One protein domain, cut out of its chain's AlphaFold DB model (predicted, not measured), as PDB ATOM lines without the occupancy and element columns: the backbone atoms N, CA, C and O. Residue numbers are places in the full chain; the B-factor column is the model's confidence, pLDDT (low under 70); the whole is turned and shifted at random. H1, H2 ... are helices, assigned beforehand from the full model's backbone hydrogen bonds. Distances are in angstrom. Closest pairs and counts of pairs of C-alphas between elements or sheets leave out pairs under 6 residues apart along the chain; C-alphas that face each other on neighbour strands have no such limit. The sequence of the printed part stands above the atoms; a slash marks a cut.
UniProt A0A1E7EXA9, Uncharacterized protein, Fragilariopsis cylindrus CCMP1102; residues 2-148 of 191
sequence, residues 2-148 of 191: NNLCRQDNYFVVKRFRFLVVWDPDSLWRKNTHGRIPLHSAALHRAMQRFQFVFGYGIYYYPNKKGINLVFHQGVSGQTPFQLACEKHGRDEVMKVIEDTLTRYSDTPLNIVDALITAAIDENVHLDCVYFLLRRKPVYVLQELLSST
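AT A GLANCE: This is residues 2 to 148 of the 191 residues of an uncharacterized protein of Fragilariopsis cylindrus CCMP1102 (UniProt A0A1E7EXA9). This is an elongated body of helices: its larger part is built round H5, with H4, H6 and H8 packed on it and H7 against H4, H6 and H8, while the hairpin H9 and H10 packs on the other side of H6. H11 makes one end of the long axis, and H1 and H2 lie toward the opposite end. The printed part has 147 residues, with eleven named helices, H1 to H11, and no named strand: the class is all helix. It is compact, with a radius of gyration of the C-alphas of 15.0 A, and spans 51 by 29 by 27 A.

HOW THE PARTS SIT: H5, residues 47 to 60, touches H4, residues 37 to 42, with its residues 49 to 54 alone; C-alphas 41 and 50 are closest, 4.8 A apart, and the two form a hairpin. H5 also forms a hairpin with H6, residues 65 to 71, at a shallow tilt of 31 degrees, C-alphas 58 and 66 being closest at 4.4 A. H8, residues 90 to 103, touches H5 and runs the same way, with C-alphas 55 and 100 closest at 6.0 A. H7, residues 80 to 88, touches H4, with C-alphas 39 and 80 closest at 4.5 A. H6, the hub, touches H5, H7, H9, residues 111 to 120, and H10, residues 127 to 135; C-alphas 68 and 118 of H6 and H9 are closest at 6.5 A. H9 and H10 form a hairpin at 17 degrees. H11, residues 137 to 146, touches H9 about perpendicular, at 82 degrees. H1, residues 2 to 6, touches H4. H2, residues 13 to 22, and H3, residues 24 to 27, only just touch, with 3 pairs of C-alphas within 8 A, and only at the corner. Every O i to N i+4 pair is within hydrogen-bond range in H1, H2, H4, H5 and H7 to H11; H6 has 1 of 3, beside 4 of 4 O i to N i+3 pairs, and H3 is too short for an O i to N i+4 pair.

IN THESE COORDINATES: H1 begins at C-alpha 2, (16.835, 20.275, 8.189). H5 measures 20.3 A from first to last C-alpha, H8 19.9 A, H9 and H11 14.2 A each, and H2 14.1 A. H11 ends at C-alpha 146, (45.234, 45.105, 25.571).

THE WHOLE: The C-alphas of Asn 9 and Thr 148 are the two farthest apart, 53.0 A. The printed part has no cut and no long link. Mean pLDDT of the printed part is 91.7; residue 148 is under 70.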
ATOM      1  N   ASN A   2      17.319  19.443   9.314       84.81
ATOM      2  CA  ASN A   2      16.835  20.275   8.189       84.81
ATOM      3  C   ASN A   2      15.379  20.025   7.726       84.81
ATOM      4  O   ASN A   2      14.598  20.967   7.617       84.81
ATOM      5  N   ASN A   3      14.981  18.762   7.519       86.25
ATOM      6  CA  ASN A   3      13.627  18.432   7.049       86.25
ATOM      7  C   ASN A   3      12.516  18.873   8.018       86.25
ATOM      8  O   ASN A   3      11.422  19.192   7.567       86.25
ATOM      9  N   LEU A   4      12.787  18.945   9.329       86.69
ATOM     10  CA  LEU A   4      11.808  19.409  10.323       86.69
ATOM     11  C   LEU A   4      11.571  20.918  10.239       86.69
ATOM     12  O   LEU A   4      10.477  21.388  10.534       86.69
ATOM     13  N   CYS A   5      12.584  21.679   9.825       86.31
ATOM     14  CA  CYS A   5      12.478  23.124   9.656       86.31
ATOM     15  C   CYS A   5      11.725  23.497   8.367       86.31
ATOM     16  O   CYS A   5      11.093  24.551   8.323       86.31
ATOM     17  N   ARG A   6      11.754  22.620   7.350       84.12
ATOM     18  CA  ARG A   6      11.153  22.840   6.023       84.12
ATOM     19  C   ARG A   6       9.646  22.556   5.948       84.12
ATOM     20  O   ARG A   6       9.007  23.018   5.019       84.12
ATOM     21  N   GLN A   7       9.066  21.800   6.880       83.88
ATOM     22  CA  GLN A   7       7.646  21.419   6.810       83.88
ATOM     23  C   GLN A   7       6.716  22.637   6.928       83.88
ATOM     24  O   GLN A   7       6.628  23.242   7.995       83.88
ATOM     25  N   ASP A   8       5.990  22.979   5.863       77.19
ATOM     26  CA  ASP A   8       5.165  24.197   5.815       77.19
ATOM     27  C   ASP A   8       3.974  24.160   6.790       77.19
ATOM     28  O   ASP A   8       3.655  25.164   7.422       77.19
ATOM     29  N   ASN A   9       3.375  22.985   7.004       76.56
ATOM     30  CA  ASN A   9       2.075  22.888   7.681       76.56
ATOM     31  C   ASN A   9       2.149  22.863   9.215       76.56
ATOM     32  O   ASN A   9       1.200  23.273   9.878       76.56
ATOM     33  N   TYR A  10       3.248  22.388   9.805       81.75
ATOM     34  CA  TYR A  10       3.389  22.336  11.260       81.75
ATOM     35  C   TYR A  10       4.860  22.219  11.653       81.75
ATOM     36  O   TYR A  10       5.550  21.278  11.261       81.75
ATOM     37  N   PHE A  11       5.352  23.167  12.451       80.19
ATOM     38  CA  PHE A  11       6.675  23.038  13.046       80.19
ATOM     39  C   PHE A  11       6.582  22.086  14.230       80.19
ATOM     40  O   PHE A  11       5.950  22.401  15.240       80.19
ATOM     41  N   VAL A  12       7.224  20.924  14.128       89.19
ATOM     42  CA  VAL A  12       7.210  19.921  15.198       89.19
ATOM     43  C   VAL A  12       8.175  20.336  16.318       89.19
ATOM     44  O   VAL A  12       9.192  19.682  16.548       89.19
ATOM     45  N   VAL A  13       7.849  21.426  17.026       90.44
ATOM     46  CA  VAL A  13       8.639  22.041  18.114       90.44
ATOM     47  C   VAL A  13       9.157  20.985  19.085       90.44
ATOM     48  O   VAL A  13      10.345  20.949  19.391       90.44
ATOM     49  N   LYS A  14       8.275  20.080  19.531       92.62
ATOM     50  CA  LYS A  14       8.617  19.016  20.487       92.62
ATOM     51  C   LYS A  14       9.693  18.069  19.944       92.62
ATOM     52  O   LYS A  14      10.627  17.739  20.665       92.62
ATOM     53  N   ARG A  15       9.600  17.673  18.668       93.19
ATOM     54  CA  ARG A  15      10.571  16.773  18.025       93.19
ATOM     55  C   ARG A  15      11.891  17.480  17.746       93.19
ATOM     56  O   ARG A  15      12.940  16.878  17.937       93.19
ATOM     57  N   PHE A  16      11.845  18.743  17.323       94.56
ATOM     58  CA  PHE A  16      13.052  19.546  17.165       94.56
ATOM     59  C   PHE A  16      13.777  19.688  18.505       94.56
ATOM     60  O   PHE A  16      14.946  19.329  18.592       94.56
ATOM     61  N   ARG A  17      13.067  20.108  19.562       95.25
ATOM     62  CA  ARG A  17      13.615  20.231  20.918       95.25
ATOM     63  C   ARG A  17      14.224  18.918  21.396       95.25
ATOM     64  O   ARG A  17      15.355  18.932  21.855       95.25
ATOM     65  N   PHE A  18      13.510  17.802  21.250       95.19
ATOM     66  CA  PHE A  18      14.028  16.484  21.619       95.19
ATOM     67  C   PHE A  18      15.356  16.170  20.915       95.19
ATOM     68  O   PHE A  18      16.307  15.760  21.571       95.19
ATOM     69  N   LEU A  19      15.446  16.413  19.603       95.00
ATOM     70  CA  LEU A  19      16.663  16.138  18.838       95.00
ATOM     71  C   LEU A  19      17.827  17.053  19.217       95.00
ATOM     72  O   LEU A  19      18.929  16.547  19.360       95.00
ATOM     73  N   VAL A  20      17.601  18.360  19.397       95.31
ATOM     74  CA  VAL A  20      18.685  19.270  19.814       95.31
ATOM     75  C   VAL A  20      19.160  18.925  21.225       95.31
ATOM     76  O   VAL A  20      20.354  18.933  21.485       95.31
ATOM     77  N   VAL A  21      18.240  18.602  22.139       95.25
ATOM     78  CA  VAL A  21      18.595  18.201  23.510       95.25
ATOM     79  C   VAL A  21      19.418  16.913  23.514       95.25
ATOM     80  O   VAL A  21      20.313  16.768  24.342       95.25
ATOM     81  N   TRP A  22      19.108  15.982  22.611       96.19
ATOM     82  CA  TRP A  22      19.815  14.711  22.490       96.19
ATOM     83  C   TRP A  22      21.183  14.844  21.808       96.19
ATOM     84  O   TRP A  22      22.155  14.260  22.274       96.19
ATOM     85  N   ASP A  23      21.247  15.603  20.715       96.62
ATOM     86  CA  ASP A  23      22.436  15.811  19.883       96.62
ATOM     87  C   ASP A  23      22.478  17.282  19.420       96.62
ATOM     88  O   ASP A  23      21.918  17.616  18.366       96.62
ATOM     89  N   PRO A  24      23.108  18.189  20.191       95.38
ATOM     90  CA  PRO A  24      23.232  19.593  19.809       95.38
ATOM     91  C   PRO A  24      23.970  19.793  18.481       95.38
ATOM     92  O   PRO A  24      23.608  20.696  17.721       95.38
ATOM     93  N   ASP A  25      24.936  18.924  18.148       95.50
ATOM     94  CA  ASP A  25      25.758  19.030  16.930       95.50
ATOM     95  C   ASP A  25      24.925  18.828  15.662       95.50
ATOM     96  O   ASP A  25      25.290  19.264  14.565       95.50
ATOM     97  N   SER A  26      23.717  18.283  15.807       95.50
ATOM     98  CA  SER A  26      22.718  18.269  14.742       95.50
ATOM     99  C   SER A  26      22.307  19.668  14.242       95.50
ATOM    100  O   SER A  26      21.817  19.764  13.111       95.50
ATOM    101  N   LEU A  27      22.551  20.743  15.011       95.75
ATOM    102  CA  LEU A  27      22.400  22.146  14.584       95.75
ATOM    103  C   LEU A  27      23.474  22.590  13.579       95.75
ATOM    104  O   LEU A  27      23.224  23.509  12.802       95.75
ATOM    105  N   TRP A  28      24.631  21.927  13.557       94.38
ATOM    106  CA  TRP A  28      25.739  22.186  12.625       94.38
ATOM    107  C   TRP A  28      25.786  21.194  11.469       94.38
ATOM    108  O   TRP A  28      26.474  21.414  10.472       94.38
ATOM    109  N   ARG A  29      25.032  20.096  11.570       95.00
ATOM    110  CA  ARG A  29      25.028  19.057  10.546       95.00
ATOM    111  C   ARG A  29      24.431  19.581   9.239       95.00
ATOM    112  O   ARG A  29      23.214  19.747   9.095       95.00
ATOM    113  N   LYS A  30      25.316  19.786   8.267       95.88
ATOM    114  CA  LYS A  30      24.982  20.107   6.881       95.88
ATOM    115  C   LYS A  30      24.172  18.962   6.258       95.88
ATOM    116  O   LYS A  30      24.425  17.786   6.518       95.88
ATOM    117  N   ASN A  31      23.159  19.290   5.460       94.50
ATOM    118  CA  ASN A  31      22.504  18.311   4.587       94.50
ATOM    119  C   ASN A  31      23.308  18.112   3.286       94.50
ATOM    120  O   ASN A  31      24.370  18.702   3.107       94.50
ATOM    121  N   THR A  32      22.757  17.346   2.343       93.94
ATOM    122  CA  THR A  32      23.348  17.109   1.010       93.94
ATOM    123  C   THR A  32      23.587  18.375   0.178       93.94
ATOM    124  O   THR A  32      24.302  18.323  -0.810       93.94
ATOM    125  N   HIS A  33      23.016  19.517   0.573       92.88
ATOM    126  CA  HIS A  33      23.195  20.818  -0.078       92.88
ATOM    127  C   HIS A  33      24.105  21.754   0.737       92.88
ATOM    128  O   HIS A  33      24.088  22.970   0.540       92.88
ATOM    129  N   GLY A  34      24.818  21.233   1.739       95.06
ATOM    130  CA  GLY A  34      25.647  22.041   2.632       95.06
ATOM    131  C   GLY A  34      24.870  22.949   3.585       95.06
ATOM    132  O   GLY A  34      25.468  23.817   4.209       95.06
ATOM    133  N   ARG A  35      23.542  22.806   3.685       95.81
ATOM    134  CA  ARG A  35      22.691  23.687   4.498       95.81
ATOM    135  C   ARG A  35      22.542  23.148   5.913       95.81
ATOM    136  O   ARG A  35      22.236  21.966   6.104       95.81
ATOM    137  N   ILE A  36      22.691  24.026   6.895       96.62
ATOM    138  CA  ILE A  36      22.373  23.737   8.293       96.62
ATOM    139  C   ILE A  36      20.878  24.004   8.559       96.62
ATOM    140  O   ILE A  36      20.229  24.711   7.779       96.62
ATOM    141  N   PRO A  37      20.296  23.472   9.651       97.31
ATOM    142  CA  PRO A  37      18.883  23.668   9.985       97.31
ATOM    143  C   PRO A  37      18.418  25.127   9.955       97.31
ATOM    144  O   PRO A  37      17.278  25.395   9.567       97.31
ATOM    145  N   LEU A  38      19.298  26.073  10.296       97.50
ATOM    146  CA  LEU A  38      18.970  27.494  10.300       97.50
ATOM    147  C   LEU A  38      18.733  28.067   8.890       97.50
ATOM    148  O   LEU A  38      17.829  28.886   8.742       97.50
ATOM    149  N   HIS A  39      19.416  27.583   7.838       97.81
ATOM    150  CA  HIS A  39      19.085  27.943   6.443       97.81
ATOM    151  C   HIS A  39      17.646  27.553   6.107       97.81
ATOM    152  O   HIS A  39      16.908  28.311   5.486       97.81
ATOM    153  N   SER A  40      17.234  26.356   6.532       95.81
ATOM    154  CA  SER A  40      15.877  25.860   6.291       95.81
ATOM    155  C   SER A  40      14.834  26.673   7.065       95.81
ATOM    156  O   SER A  40      13.747  26.923   6.551       95.81
ATOM    157  N   ALA A  41      15.162  27.115   8.282       96.38
ATOM    158  CA  ALA A  41      14.292  27.968   9.088       96.38
ATOM    159  C   ALA A  41      14.172  29.396   8.525       96.38
ATOM    160  O   ALA A  41      13.075  29.952   8.532       96.38
ATOM    161  N   ALA A  42      15.262  29.959   7.991       97.38
ATOM    162  CA  ALA A  42      15.289  31.274   7.344       97.38
ATOM    163  C   ALA A  42      14.372  31.340   6.111       97.38
ATOM    164  O   ALA A  42      13.699  32.339   5.877       97.38
ATOM    165  N   LEU A  43      14.275  30.235   5.365       95.31
ATOM    166  CA  LEU A  43      13.382  30.105   4.212       95.31
ATOM    167  C   LEU A  43      11.902  29.975   4.590       95.31
ATOM    168  O   LEU A  43      11.054  29.932   3.698       95.31
ATOM    169  N   HIS A  44      11.545  29.902   5.871       93.94
ATOM    170  CA  HIS A  44      10.156  29.739   6.287       93.94
ATOM    171  C   HIS A  44       9.397  31.078   6.343       93.94
ATOM    172  O   HIS A  44       9.988  32.130   6.560       93.94
ATOM    173  N   ARG A  45       8.066  31.062   6.146       92.06
ATOM    174  CA  ARG A  45       7.202  32.271   6.187       92.06
ATOM    175  C   ARG A  45       7.086  32.920   7.567       92.06
ATOM    176  O   ARG A  45       6.808  34.101   7.658       92.06
ATOM    177  N   ALA A  46       7.274  32.139   8.620       94.06
ATOM    178  CA  ALA A  46       7.138  32.580  10.004       94.06
ATOM    179  C   ALA A  46       8.519  32.797  10.632       94.06
ATOM    180  O   ALA A  46       9.245  31.819  10.857       94.06
ATOM    181  N   MET A  47       8.849  34.052  10.943       96.00
ATOM    182  CA  MET A  47      10.112  34.460  11.568       96.00
ATOM    183  C   MET A  47      10.377  33.744  12.902       96.00
ATOM    184  O   MET A  47      11.518  33.428  13.241       96.00
ATOM    185  N   GLN A  48       9.321  33.372  13.629       95.62
ATOM    186  CA  GLN A  48       9.420  32.659  14.905       95.62
ATOM    187  C   GLN A  48      10.189  31.337  14.778       95.62
ATOM    188  O   GLN A  48      10.831  30.912  15.735       95.62
ATOM    189  N   ARG A  49      10.166  30.678  13.609       95.00
ATOM    190  CA  ARG A  49      10.954  29.454  13.396       95.00
ATOM    191  C   ARG A  49      12.444  29.748  13.318       95.00
ATOM    192  O   ARG A  49      13.225  29.024  13.926       95.00
ATOM    193  N   PHE A  50      12.823  30.798  12.591       97.31
ATOM    194  CA  PHE A  50      14.205  31.263  12.537       97.31
ATOM    195  C   PHE A  50      14.688  31.636  13.940       97.31
ATOM    196  O   PHE A  50      15.684  31.081  14.398       97.31
ATOM    197  N   GLN A  51      13.914  32.455  14.661       97.31
ATOM    198  CA  GLN A  51      14.209  32.833  16.045       97.31
ATOM    199  C   GLN A  51      14.361  31.615  16.963       97.31
ATOM    200  O   GLN A  51      15.293  31.552  17.758       97.31
ATOM    201  N   PHE A  52      13.466  30.633  16.858       96.31
ATOM    202  CA  PHE A  52      13.495  29.439  17.697       96.31
ATOM    203  C   PHE A  52      14.744  28.587  17.443       96.31
ATOM    204  O   PHE A  52      15.440  28.219  18.387       96.31
ATOM    205  N   VAL A  53      15.054  28.290  16.177       96.94
ATOM    206  CA  VAL A  53      16.250  27.512  15.811       96.94
ATOM    207  C   VAL A  53      17.522  28.268  16.201       96.94
ATOM    208  O   VAL A  53      18.435  27.665  16.762       96.94
ATOM    209  N   PHE A  54      17.562  29.583  15.969       97.06
ATOM    210  CA  PHE A  54      18.687  30.429  16.359       97.06
ATOM    211  C   PHE A  54      18.875  30.472  17.880       97.06
ATOM    212  O   PHE A  54      19.990  30.290  18.360       97.06
ATOM    213  N   GLY A  55      17.790  30.611  18.644       95.62
ATOM    214  CA  GLY A  55      17.823  30.592  20.106       95.62
ATOM    215  C   GLY A  55      18.426  29.306  20.666       95.62
ATOM    216  O   GLY A  55      19.247  29.363  21.575       95.62
ATOM    217  N   TYR A  56      18.117  28.152  20.071       95.50
ATOM    218  CA  TYR A  56      18.772  26.887  20.421       95.50
ATOM    219  C   TYR A  56      20.264  26.857  20.068       95.50
ATOM    220  O   TYR A  56      21.058  26.290  20.819       95.50
ATOM    221  N   GLY A  57      20.647  27.492  18.961       95.06
ATOM    222  CA  GLY A  57      22.042  27.707  18.590       95.06
ATOM    223  C   GLY A  57      22.820  28.494  19.641       95.06
ATOM    224  O   GLY A  57      23.891  28.063  20.061       95.06
ATOM    225  N   ILE A  58      22.256  29.607  20.113       94.50
ATOM    226  CA  ILE A  58      22.851  30.413  21.187       94.50
ATOM    227  C   ILE A  58      22.871  29.649  22.514       94.50
ATOM    228  O   ILE A  58      23.881  29.671  23.214       94.50
ATOM    229  N   TYR A  59      21.794  28.931  22.835       93.12
ATOM    230  CA  TYR A  59      21.667  28.186  24.086       93.12
ATOM    231  C   TYR A  59      22.725  27.084  24.245       93.12
ATOM    232  O   TYR A  59      23.338  26.969  25.305       93.12
ATOM    233  N   TYR A  60      22.950  26.268  23.208       93.19
ATOM    234  CA  TYR A  60      23.899  25.148  23.278       93.19
ATOM    235  C   TYR A  60      25.338  25.527  22.928       93.19
ATOM    236  O   TYR A  60      26.267  24.886  23.418       93.19
ATOM    237  N   TYR A  61      25.534  26.574  22.124       91.00
ATOM    238  CA  TYR A  61      26.857  27.054  21.727       91.00
ATOM    239  C   TYR A  61      27.069  28.514  22.131       91.00
ATOM    240  O   TYR A  61      27.267  29.373  21.258       91.00
ATOM    241  N   PRO A  62      27.055  28.817  23.441       82.12
ATOM    242  CA  PRO A  62      27.285  30.173  23.902       82.12
ATOM    243  C   PRO A  62      28.689  30.650  23.503       82.12
ATOM    244  O   PRO A  62      29.603  29.862  23.240       82.12
ATOM    245  N   ASN A  63      28.868  31.967  23.483       71.06
ATOM    246  CA  ASN A  63      30.162  32.661  23.479       71.06
ATOM    247  C   ASN A  63      31.056  32.542  22.242       71.06
ATOM    248  O   ASN A  63      32.013  33.303  22.174       71.06
ATOM    249  N   LYS A  64      30.801  31.636  21.287       73.81
ATOM    250  CA  LYS A  64      31.692  31.455  20.121       73.81
ATOM    251  C   LYS A  64      30.943  31.093  18.848       73.81
ATOM    252  O   LYS A  64      30.919  31.855  17.893       73.81
ATOM    253  N   LYS A  65      30.308  29.919  18.844       83.69
ATOM    254  CA  LYS A  65      29.789  29.317  17.611       83.69
ATOM    255  C   LYS A  65      28.322  29.656  17.355       83.69
ATOM    256  O   LYS A  65      27.917  29.746  16.203       83.69
ATOM    257  N   GLY A  66      27.526  29.892  18.398       90.44
ATOM    258  CA  GLY A  66      26.093  30.144  18.241       90.44
ATOM    259  C   GLY A  66      25.793  31.332  17.322       90.44
ATOM    260  O   GLY A  66      24.931  31.230  16.455       90.44
ATOM    261  N   ILE A  67      26.546  32.428  17.455       92.88
ATOM    262  CA  ILE A  67      26.411  33.599  16.578       92.88
ATOM    263  C   ILE A  67      26.878  33.311  15.145       92.88
ATOM    264  O   ILE A  67      26.270  33.791  14.196       92.88
ATOM    265  N   ASN A  68      27.881  32.452  14.967       94.56
ATOM    266  CA  ASN A  68      28.385  32.086  13.646       94.56
ATOM    267  C   ASN A  68      27.343  31.301  12.831       94.56
ATOM    268  O   ASN A  68      27.376  31.355  11.606       94.56
ATOM    269  N   LEU A  69      26.364  30.642  13.473       95.69
ATOM    270  CA  LEU A  69      25.290  29.920  12.772       95.69
ATOM    271  C   LEU A  69      24.534  30.806  11.777       95.69
ATOM    272  O   LEU A  69      24.225  30.346  10.681       95.69
ATOM    273  N   VAL A  70      24.229  32.063  12.122       96.88
ATOM    274  CA  VAL A  70      23.482  32.958  11.214       96.88
ATOM    275  C   VAL A  70      24.307  33.396  10.004       96.88
ATOM    276  O   VAL A  70      23.729  33.757   8.981       96.88
ATOM    277  N   PHE A  71      25.634  33.297  10.082       97.31
ATOM    278  CA  PHE A  71      26.563  33.675   9.018       97.31
ATOM    279  C   PHE A  71      27.262  32.478   8.364       97.31
ATOM    280  O   PHE A  71      28.108  32.666   7.493       97.31
ATOM    281  N   HIS A  72      26.897  31.252   8.739       96.44
ATOM    282  CA  HIS A  72      27.490  30.051   8.177       96.44
ATOM    283  C   HIS A  72      27.043  29.863   6.718       96.44
ATOM    284  O   HIS A  72      25.853  29.750   6.415       96.44
ATOM    285  N   GLN A  73      27.993  29.770   5.798       96.62
ATOM    286  CA  GLN A  73      27.752  29.613   4.371       96.62
ATOM    287  C   GLN A  73      27.332  28.181   4.031       96.62
ATOM    288  O   GLN A  73      27.874  27.201   4.545       96.62
ATOM    289  N   GLY A  74      26.309  28.053   3.187       93.62
ATOM    290  CA  GLY A  74      25.992  26.784   2.533       93.62
ATOM    291  C   GLY A  74      26.849  26.567   1.283       93.62
ATOM    292  O   GLY A  74      27.655  27.418   0.923       93.62
ATOM    293  N   VAL A  75      26.610  25.472   0.551       93.75
ATOM    294  CA  VAL A  75      27.295  25.211  -0.738       93.75
ATOM    295  C   VAL A  75      27.043  26.322  -1.765       93.75
ATOM    296  O   VAL A  75      27.899  26.601  -2.590       93.75
ATOM    297  N   SER A  76      25.895  27.005  -1.699       93.94
ATOM    298  CA  SER A  76      25.592  28.152  -2.566       93.94
ATOM    299  C   SER A  76      26.232  29.470  -2.110       93.94
ATOM    300  O   SER A  76      25.875  30.520  -2.636       93.94
ATOM    301  N   GLY A  77      27.080  29.463  -1.076       95.62
ATOM    302  CA  GLY A  77      27.671  30.666  -0.477       95.62
ATOM    303  C   GLY A  77      26.705  31.507   0.369       95.62
ATOM    304  O   GLY A  77      27.152  32.371   1.119       95.62
ATOM    305  N   GLN A  78      25.395  31.236   0.298       96.69
ATOM    306  CA  GLN A  78      24.374  31.978   1.037       96.69
ATOM    307  C   GLN A  78      24.360  31.620   2.527       96.69
ATOM    308  O   GLN A  78      24.452  30.444   2.909       96.69
ATOM    309  N   THR A  79      24.161  32.629   3.370       98.00
ATOM    310  CA  THR A  79      24.019  32.478   4.825       98.00
ATOM    311  C   THR A  79      22.549  32.450   5.259       98.00
ATOM    312  O   THR A  79      21.684  32.977   4.550       98.00
ATOM    313  N   PRO A  80      22.213  31.882   6.434       98.19
ATOM    314  CA  PRO A  80      20.863  31.993   6.978       98.19
ATOM    315  C   PRO A  80      20.415  33.445   7.164       98.19
ATOM    316  O   PRO A  80      19.244  33.740   6.943       98.19
ATOM    317  N   PHE A  81      21.331  34.352   7.516       98.25
ATOM    318  CA  PHE A  81      21.064  35.785   7.618       98.25
ATOM    319  C   PHE A  81      20.612  36.382   6.282       98.25
ATOM    320  O   PHE A  81      19.570  37.030   6.235       98.25
ATOM    321  N   GLN A  82      21.344  36.122   5.194       98.00
ATOM    322  CA  GLN A  82      20.988  36.609   3.856       98.00
ATOM    323  C   GLN A  82      19.619  36.079   3.417       98.00
ATOM    324  O   GLN A  82      18.767  36.864   3.008       98.00
ATOM    325  N   LEU A  83      19.376  34.774   3.591       97.81
ATOM    326  CA  LEU A  83      18.089  34.150   3.259       97.81
ATOM    327  C   LEU A  83      16.929  34.733   4.079       97.81
ATOM    328  O   LEU A  83      15.837  34.943   3.554       97.81
ATOM    329  N   ALA A  84      17.150  34.994   5.368       98.06
ATOM    330  CA  ALA A  84      16.132  35.588   6.224       98.06
ATOM    331  C   ALA A  84      15.868  37.051   5.838       98.06
ATOM    332  O   ALA A  84      14.713  37.468   5.809       98.06
ATOM    333  N   CYS A  85      16.914  37.818   5.506       98.12
ATOM    334  CA  CYS A  85      16.794  39.223   5.108       98.12
ATOM    335  C   CYS A  85      16.062  39.382   3.774       98.12
ATOM    336  O   CYS A  85      15.231  40.276   3.653       98.12
ATOM    337  N   GLU A  86      16.334  38.509   2.800       97.50
ATOM    338  CA  GLU A  86      15.609  38.466   1.522       97.50
ATOM    339  C   GLU A  86      14.105  38.258   1.741       97.50
ATOM    340  O   GLU A  86      13.277  38.820   1.027       97.50
ATOM    341  N   LYS A  87      13.745  37.472   2.761       97.38
ATOM    342  CA  LYS A  87      12.366  37.058   3.002       97.38
ATOM    343  C   LYS A  87      11.563  37.978   3.919       97.38
ATOM    344  O   LYS A  87      10.379  38.185   3.668       97.38
ATOM    345  N   HIS A  88      12.174  38.473   4.990       97.75
ATOM    346  CA  HIS A  88      11.491  39.211   6.062       97.75
ATOM    347  C   HIS A  88      11.986  40.655   6.202       97.75
ATOM    348  O   HIS A  88      11.476  41.415   7.014       97.75
ATOM    349  N   GLY A  89      12.989  41.052   5.420       98.06
ATOM    350  CA  GLY A  89      13.639  42.347   5.560       98.06
ATOM    351  C   GLY A  89      14.727  42.348   6.634       98.06
ATOM    352  O   GLY A  89      14.681  41.638   7.641       98.06
ATOM    353  N   ARG A  90      15.754  43.167   6.400       97.06
ATOM    354  CA  ARG A  90      16.954  43.225   7.244       97.06
ATOM    355  C   ARG A  90      16.656  43.670   8.675       97.06
ATOM    356  O   ARG A  90      17.206  43.086   9.604       97.06
ATOM    357  N   ASP A  91      15.804  44.675   8.849       97.62
ATOM    358  CA  ASP A  91      15.546  45.277  10.162       97.62
ATOM    359  C   ASP A  91      14.840  44.301  11.110       97.62
ATOM    360  O   ASP A  91      15.219  44.184  12.277       97.62
ATOM    361  N   GLU A  92      13.873  43.531  10.603       97.88
ATOM    362  CA  GLU A  92      13.180  42.504  11.386       97.88
ATOM    363  C   GLU A  92      14.138  41.376  11.795       97.88
ATOM    364  O   GLU A  92      14.168  40.969  12.958       97.88
ATOM    365  N   VAL A  93      14.975  40.910  10.864       97.94
ATOM    366  CA  VAL A  93      15.975  39.865  11.137       97.94
ATOM    367  C   VAL A  93      16.996  40.335  12.168       97.94
ATOM    368  O   VAL A  93      17.293  39.604  13.114       97.94
ATOM    369  N   MET A  94      17.512  41.555  12.019       96.44
ATOM    370  CA  MET A  94      18.449  42.149  12.974       96.44
ATOM    371  C   MET A  94      17.822  42.256  14.362       96.44
ATOM    372  O   MET A  94      18.443  41.829  15.333       96.44
ATOM    373  N   LYS A  95      16.575  42.729  14.457       96.88
ATOM    374  CA  LYS A  95      15.838  42.784  15.725       96.88
ATOM    375  C   LYS A  95      15.733  41.406  16.380       96.88
ATOM    376  O   LYS A  95      16.032  41.270  17.558       96.88
ATOM    377  N   VAL A  96      15.375  40.369  15.625       97.38
ATOM    378  CA  VAL A  96      15.267  38.993  16.139       97.38
ATOM    379  C   VAL A  96      16.607  38.453  16.633       97.38
ATOM    380  O   VAL A  96      16.645  37.753  17.651       97.38
ATOM    381  N   ILE A  97      17.696  38.764  15.930       95.75
ATOM    382  CA  ILE A  97      19.044  38.361  16.333       95.75
ATOM    383  C   ILE A  97      19.423  39.056  17.644       95.75
ATOM    384  O   ILE A  97      19.824  38.375  18.585       95.75
ATOM    385  N   GLU A  98      19.237  40.374  17.733       94.00
ATOM    386  CA  GLU A  98      19.521  41.149  18.946       94.00
ATOM    387  C   GLU A  98      18.670  40.699  20.135       94.00
ATOM    388  O   GLU A  98      19.216  40.389  21.191       94.00
ATOM    389  N   ASP A  99      17.355  40.564  19.953       95.00
ATOM    390  CA  ASP A  99      16.427  40.109  20.994       95.00
ATOM    391  C   ASP A  99      16.811  38.717  21.511       95.00
ATOM    392  O   ASP A  99      16.717  38.431  22.707       95.00
ATOM    393  N   THR A 100      17.253  37.833  20.613       94.81
ATOM    394  CA  THR A 100      17.737  36.502  20.990       94.81
ATOM    395  C   THR A 100      19.034  36.597  21.786       94.81
ATOM    396  O   THR A 100      19.138  35.979  22.840       94.81
ATOM    397  N   LEU A 101      20.011  37.383  21.330       91.75
ATOM    398  CA  LEU A 101      21.292  37.536  22.023       91.75
ATOM    399  C   LEU A 101      21.126  38.176  23.409       91.75
ATOM    400  O   LEU A 101      21.750  37.714  24.361       91.75
ATOM    401  N   THR A 102      20.246  39.169  23.546       91.81
ATOM    402  CA  THR A 102      19.901  39.780  24.839       91.81
ATOM    403  C   THR A 102      19.191  38.790  25.760       91.81
ATOM    404  O   THR A 102      19.450  38.777  26.956       91.81
ATOM    405  N   ARG A 103      18.336  37.902  25.237       92.19
ATOM    406  CA  ARG A 103      17.656  36.884  26.061       92.19
ATOM    407  C   ARG A 103      18.615  35.867  26.682       92.19
ATOM    408  O   ARG A 103      18.310  35.324  27.735       92.19
ATOM    409  N   TYR A 104      19.737  35.589  26.026       86.88
ATOM    410  CA  TYR A 104      20.741  34.627  26.491       86.88
ATOM    411  C   TYR A 104      22.006  35.311  27.037       86.88
ATOM    412  O   TYR A 104      23.050  34.669  27.150       86.88
ATOM    413  N   SER A 105      21.933  36.601  27.391       78.50
ATOM    414  CA  SER A 105      23.093  37.385  27.835       78.50
ATOM    415  C   SER A 105      23.633  37.010  29.217       78.50
ATOM    416  O   SER A 105      24.659  37.554  29.619       78.50
ATOM    417  N   ASP A 106      22.977  36.095  29.938       80.94
ATOM    418  CA  ASP A 106      23.423  35.603  31.252       80.94
ATOM    419  C   ASP A 106      24.852  35.049  31.205       80.94
ATOM    420  O   ASP A 106      25.571  35.057  32.202       80.94
ATOM    421  N   THR A 107      25.284  34.587  30.029       72.62
ATOM    422  CA  THR A 107      26.694  34.326  29.749       72.62
ATOM    423  C   THR A 107      27.212  35.404  28.794       72.62
ATOM    424  O   THR A 107      26.752  35.460  27.651       72.62
ATOM    425  N   PRO A 108      28.148  36.273  29.223       72.69
ATOM    426  CA  PRO A 108      28.686  37.317  28.363       72.69
ATOM    427  C   PRO A 108      29.311  36.704  27.109       72.69
ATOM    428  O   PRO A 108      30.221  35.879  27.205       72.69
ATOM    429  N   LEU A 109      28.838  37.123  25.931       80.00
ATOM    430  CA  LEU A 109      29.457  36.753  24.661       80.00
ATOM    431  C   LEU A 109      30.923  37.203  24.700       80.00
ATOM    432  O   LEU A 109      31.190  38.403  24.774       80.00
ATOM    433  N   ASN A 110      31.863  36.259  24.631       86.75
ATOM    434  CA  ASN A 110      33.267  36.596  24.438       86.75
ATOM    435  C   ASN A 110      33.436  37.066  22.988       86.75
ATOM    436  O   ASN A 110      33.585  36.262  22.069       86.75
ATOM    437  N   ILE A 111      33.323  38.380  22.782       86.94
ATOM    438  CA  ILE A 111      33.322  38.974  21.442       86.94
ATOM    439  C   ILE A 111      34.664  38.737  20.747       86.94
ATOM    440  O   ILE A 111      34.664  38.504  19.544       86.94
ATOM    441  N   VAL A 112      35.779  38.754  21.484       88.19
ATOM    442  CA  VAL A 112      37.116  38.510  20.926       88.19
ATOM    443  C   VAL A 112      37.221  37.078  20.411       88.19
ATOM    444  O   VAL A 112      37.537  36.876  19.241       88.19
ATOM    445  N   ASP A 113      36.850  36.090  21.227       88.62
ATOM    446  CA  ASP A 113      36.853  34.685  20.807       88.62
ATOM    447  C   ASP A 113      35.900  34.442  19.632       88.62
ATOM    448  O   ASP A 113      36.247  33.720  18.695       88.62
ATOM    449  N   ALA A 114      34.698  35.027  19.663       90.81
ATOM    450  CA  ALA A 114      33.736  34.916  18.570       90.81
ATOM    451  C   ALA A 114      34.282  35.541  17.279       90.81
ATOM    452  O   ALA A 114      34.126  34.956  16.210       90.81
ATOM    453  N   LEU A 115      34.955  36.690  17.379       92.50
ATOM    454  CA  LEU A 115      35.555  37.391  16.247       92.50
ATOM    455  C   LEU A 115      36.713  36.596  15.648       92.50
ATOM    456  O   LEU A 115      36.736  36.408  14.437       92.50
ATOM    457  N   ILE A 116      37.619  36.073  16.481       91.38
ATOM    458  CA  ILE A 116      38.718  35.211  16.029       91.38
ATOM    459  C   ILE A 116      38.149  33.947  15.380       91.38
ATOM    460  O   ILE A 116      38.526  33.622  14.259       91.38
ATOM    461  N   THR A 117      37.187  33.278  16.028       92.38
ATOM    462  CA  THR A 117      36.545  32.066  15.488       92.38
ATOM    463  C   THR A 117      35.874  32.341  14.141       92.38
ATOM    464  O   THR A 117      35.984  31.532  13.228       92.38
ATOM    465  N   ALA A 118      35.184  33.476  14.001       94.25
ATOM    466  CA  ALA A 118      34.549  33.874  12.748       94.25
ATOM    467  C   ALA A 118      35.561  34.238  11.651       94.25
ATOM    468  O   ALA A 118      35.266  34.042  10.480       94.25
ATOM    469  N   ALA A 119      36.730  34.773  12.012       94.62
ATOM    470  CA  ALA A 119      37.761  35.168  11.057       94.62
ATOM    471  C   ALA A 119      38.582  33.982  10.523       94.62
ATOM    472  O   ALA A 119      39.058  34.049   9.394       94.62
ATOM    473  N   ILE A 120      38.760  32.918  11.318       95.50
ATOM    474  CA  ILE A 120      39.525  31.723  10.915       95.50
ATOM    475  C   ILE A 120      38.674  30.657  10.212       95.50
ATOM    476  O   ILE A 120      39.224  29.804   9.523       95.50
ATOM    477  N   ASP A 121      37.354  30.657  10.413       94.31
ATOM    478  CA  ASP A 121      36.461  29.657   9.825       94.31
ATOM    479  C   ASP A 121      36.055  30.067   8.404       94.31
ATOM    480  O   ASP A 121      35.232  30.959   8.211       94.31
ATOM    481  N   GLU A 122      36.595  29.367   7.407       95.25
ATOM    482  CA  GLU A 122      36.286  29.559   5.982       95.25
ATOM    483  C   GLU A 122      34.799  29.382   5.637       95.25
ATOM    484  O   GLU A 122      34.340  29.833   4.589       95.25
ATOM    485  N   ASN A 123      34.025  28.726   6.508       94.94
ATOM    486  CA  ASN A 123      32.593  28.552   6.317       94.94
ATOM    487  C   ASN A 123      31.777  29.709   6.897       94.94
ATOM    488  O   ASN A 123      30.553  29.709   6.753       94.94
ATOM    489  N   VAL A 124      32.393  30.668   7.585       95.88
ATOM    490  CA  VAL A 124      31.707  31.822   8.162       95.88
ATOM    491  C   VAL A 124      31.902  33.025   7.251       95.88
ATOM    492  O   VAL A 124      33.012  33.448   6.954       95.88
ATOM    493  N   HIS A 125      30.793  33.613   6.811       97.00
ATOM    494  CA  HIS A 125      30.844  34.789   5.953       97.00
ATOM    495  C   HIS A 125      31.432  35.998   6.700       97.00
ATOM    496  O   HIS A 125      31.107  36.233   7.868       97.00
ATOM    497  N   LEU A 126      32.204  36.833   5.995       96.44
ATOM    498  CA  LEU A 126      32.874  38.020   6.545       96.44
ATOM    499  C   LEU A 126      31.907  39.026   7.206       96.44
ATOM    500  O   LEU A 126      32.289  39.757   8.121       96.44
ATOM    501  N   ASP A 127      30.630  39.020   6.810       95.50
ATOM    502  CA  ASP A 127      29.570  39.788   7.483       95.50
ATOM    503  C   ASP A 127      29.486  39.489   8.985       95.50
ATOM    504  O   ASP A 127      29.134  40.386   9.749       95.50
ATOM    505  N   CYS A 128      29.840  38.278   9.430       95.12
ATOM    506  CA  CYS A 128      29.906  37.937  10.851       95.12
ATOM    507  C   CYS A 128      30.945  38.788  11.584       95.12
ATOM    508  O   CYS A 128      30.668  39.328  12.654       95.12
ATOM    509  N   VAL A 129      32.132  38.948  10.992       94.25
ATOM    510  CA  VAL A 129      33.219  39.757  11.557       94.25
ATOM    511  C   VAL A 129      32.789  41.222  11.622       94.25
ATOM    512  O   VAL A 129      32.884  41.851  12.678       94.25
ATOM    513  N   TYR A 130      32.220  41.751  10.534       94.31
ATOM    514  CA  TYR A 130      31.680  43.115  10.519       94.31
ATOM    515  C   TYR A 130      30.544  43.312  11.531       94.31
ATOM    516  O   TYR A 130      30.469  44.364  12.169       94.31
ATOM    517  N   PHE A 131      29.671  42.319  11.698       93.19
ATOM    518  CA  PHE A 131      28.597  42.340  12.686       93.19
ATOM    519  C   PHE A 131      29.161  42.415  14.106       93.19
ATOM    520  O   PHE A 131      28.782  43.308  14.863       93.19
ATOM    521  N   LEU A 132      30.113  41.545  14.454       91.88
ATOM    522  CA  LEU A 132      30.747  41.511  15.775       91.88
ATOM    523  C   LEU A 132      31.477  42.821  16.103       91.88
ATOM    524  O   LEU A 132      31.289  43.358  17.197       91.88
ATOM    525  N   LEU A 133      32.219  43.387  15.145       92.50
ATOM    526  CA  LEU A 133      32.906  44.676  15.302       92.50
ATOM    527  C   LEU A 133      31.936  45.830  15.585       92.50
ATOM    528  O   LEU A 133      32.227  46.706  16.398       92.50
ATOM    529  N   ARG A 134      30.761  45.833  14.948       91.00
ATOM    530  CA  ARG A 134      29.775  46.914  15.100       91.00
ATOM    531  C   ARG A 134      28.987  46.859  16.409       91.00
ATOM    532  O   ARG A 134      28.459  47.890  16.810       91.00
ATOM    533  N   ARG A 135      28.914  45.711  17.095       86.75
ATOM    534  CA  ARG A 135      28.149  45.583  18.354       86.75
ATOM    535  C   ARG A 135      28.751  46.383  19.505       86.75
ATOM    536  O   ARG A 135      28.014  46.985  20.280       86.75
ATOM    537  N   LYS A 136      30.077  46.351  19.657       84.94
ATOM    538  CA  LYS A 136      30.803  47.079  20.710       84.94
ATOM    539  C   LYS A 136      32.181  47.523  20.200       84.94
ATOM    540  O   LYS A 136      33.189  47.014  20.685       84.94
ATOM    541  N   PRO A 137      32.247  48.461  19.240       84.88
ATOM    542  CA  PRO A 137      33.492  48.790  18.545       84.88
ATOM    543  C   PRO A 137      34.608  49.227  19.503       84.88
ATOM    544  O   PRO A 137      35.734  48.760  19.382       84.88
ATOM    545  N   VAL A 138      34.284  50.052  20.505       84.62
ATOM    546  CA  VAL A 138      35.262  50.539  21.494       84.62
ATOM    547  C   VAL A 138      35.810  49.400  22.356       84.62
ATOM    548  O   VAL A 138      37.019  49.280  22.514       84.62
ATOM    549  N   TYR A 139      34.930  48.536  22.869       84.25
ATOM    550  CA  TYR A 139      35.312  47.414  23.730       84.25
ATOM    551  C   TYR A 139      36.182  46.396  22.984       84.25
ATOM    552  O   TYR A 139      37.215  45.976  23.491       84.25
ATOM    553  N   VAL A 140      35.795  46.043  21.755       82.38
ATOM    554  CA  VAL A 140      36.532  45.068  20.938       82.38
ATOM    555  C   VAL A 140      37.927  45.580  20.597       82.38
ATOM    556  O   VAL A 140      38.894  44.841  20.746       82.38
ATOM    557  N   LEU A 141      38.049  46.844  20.181       83.75
ATOM    558  CA  LEU A 141      39.352  47.439  19.884       83.75
ATOM    559  C   LEU A 141      40.226  47.527  21.137       83.75
ATOM    560  O   LEU A 141      41.400  47.174  21.079       83.75
ATOM    561  N   GLN A 142      39.665  47.951  22.270       85.38
ATOM    562  CA  GLN A 142      40.415  48.041  23.520       85.38
ATOM    563  C   GLN A 142      40.938  46.672  23.965       85.38
ATOM    564  O   GLN A 142      42.100  46.572  24.353       85.38
ATOM    565  N   GLU A 143      40.119  45.623  23.893       83.19
ATOM    566  CA  GLU A 143      40.529  44.289  24.333       83.19
ATOM    567  C   GLU A 143      41.563  43.666  23.391       83.19
ATOM    568  O   GLU A 143      42.579  43.158  23.857       83.19
ATOM    569  N   LEU A 144      41.387  43.815  22.071       81.44
ATOM    570  CA  LEU A 144      42.379  43.370  21.085       81.44
ATOM    571  C   LEU A 144      43.739  44.055  21.274       81.44
ATOM    572  O   LEU A 144      44.770  43.400  21.163       81.44
ATOM    573  N   LEU A 145      43.750  45.355  21.586       82.69
ATOM    574  CA  LEU A 145      44.987  46.096  21.842       82.69
ATOM    575  C   LEU A 145      45.609  45.736  23.201       82.69
ATOM    576  O   LEU A 145      46.834  45.695  23.323       82.69
ATOM    577  N   SER A 146      44.783  45.437  24.209       83.62
ATOM    578  CA  SER A 146      45.234  45.105  25.571       83.62
ATOM    579  C   SER A 146      45.743  43.667  25.705       83.62
ATOM    580  O   SER A 146      46.572  43.396  26.570       83.62
ATOM    581  N   SER A 147      45.282  42.744  24.854       70.12
ATOM    582  CA  SER A 147      45.704  41.337  24.860       70.12
ATOM    583  C   SER A 147      47.052  41.074  24.187       70.12
ATOM    584  O   SER A 147      47.471  39.920  24.157       70.12
ATOM    585  N   THR A 148      47.749  42.093  23.672       64.12
ATOM    586  CA  THR A 148      49.084  41.933  23.074       64.12
ATOM    587  C   THR A 148      50.079  41.462  24.146       64.12
ATOM    588  O   THR A 148      50.427  42.248  25.031       64.12
TER     589      THR A 148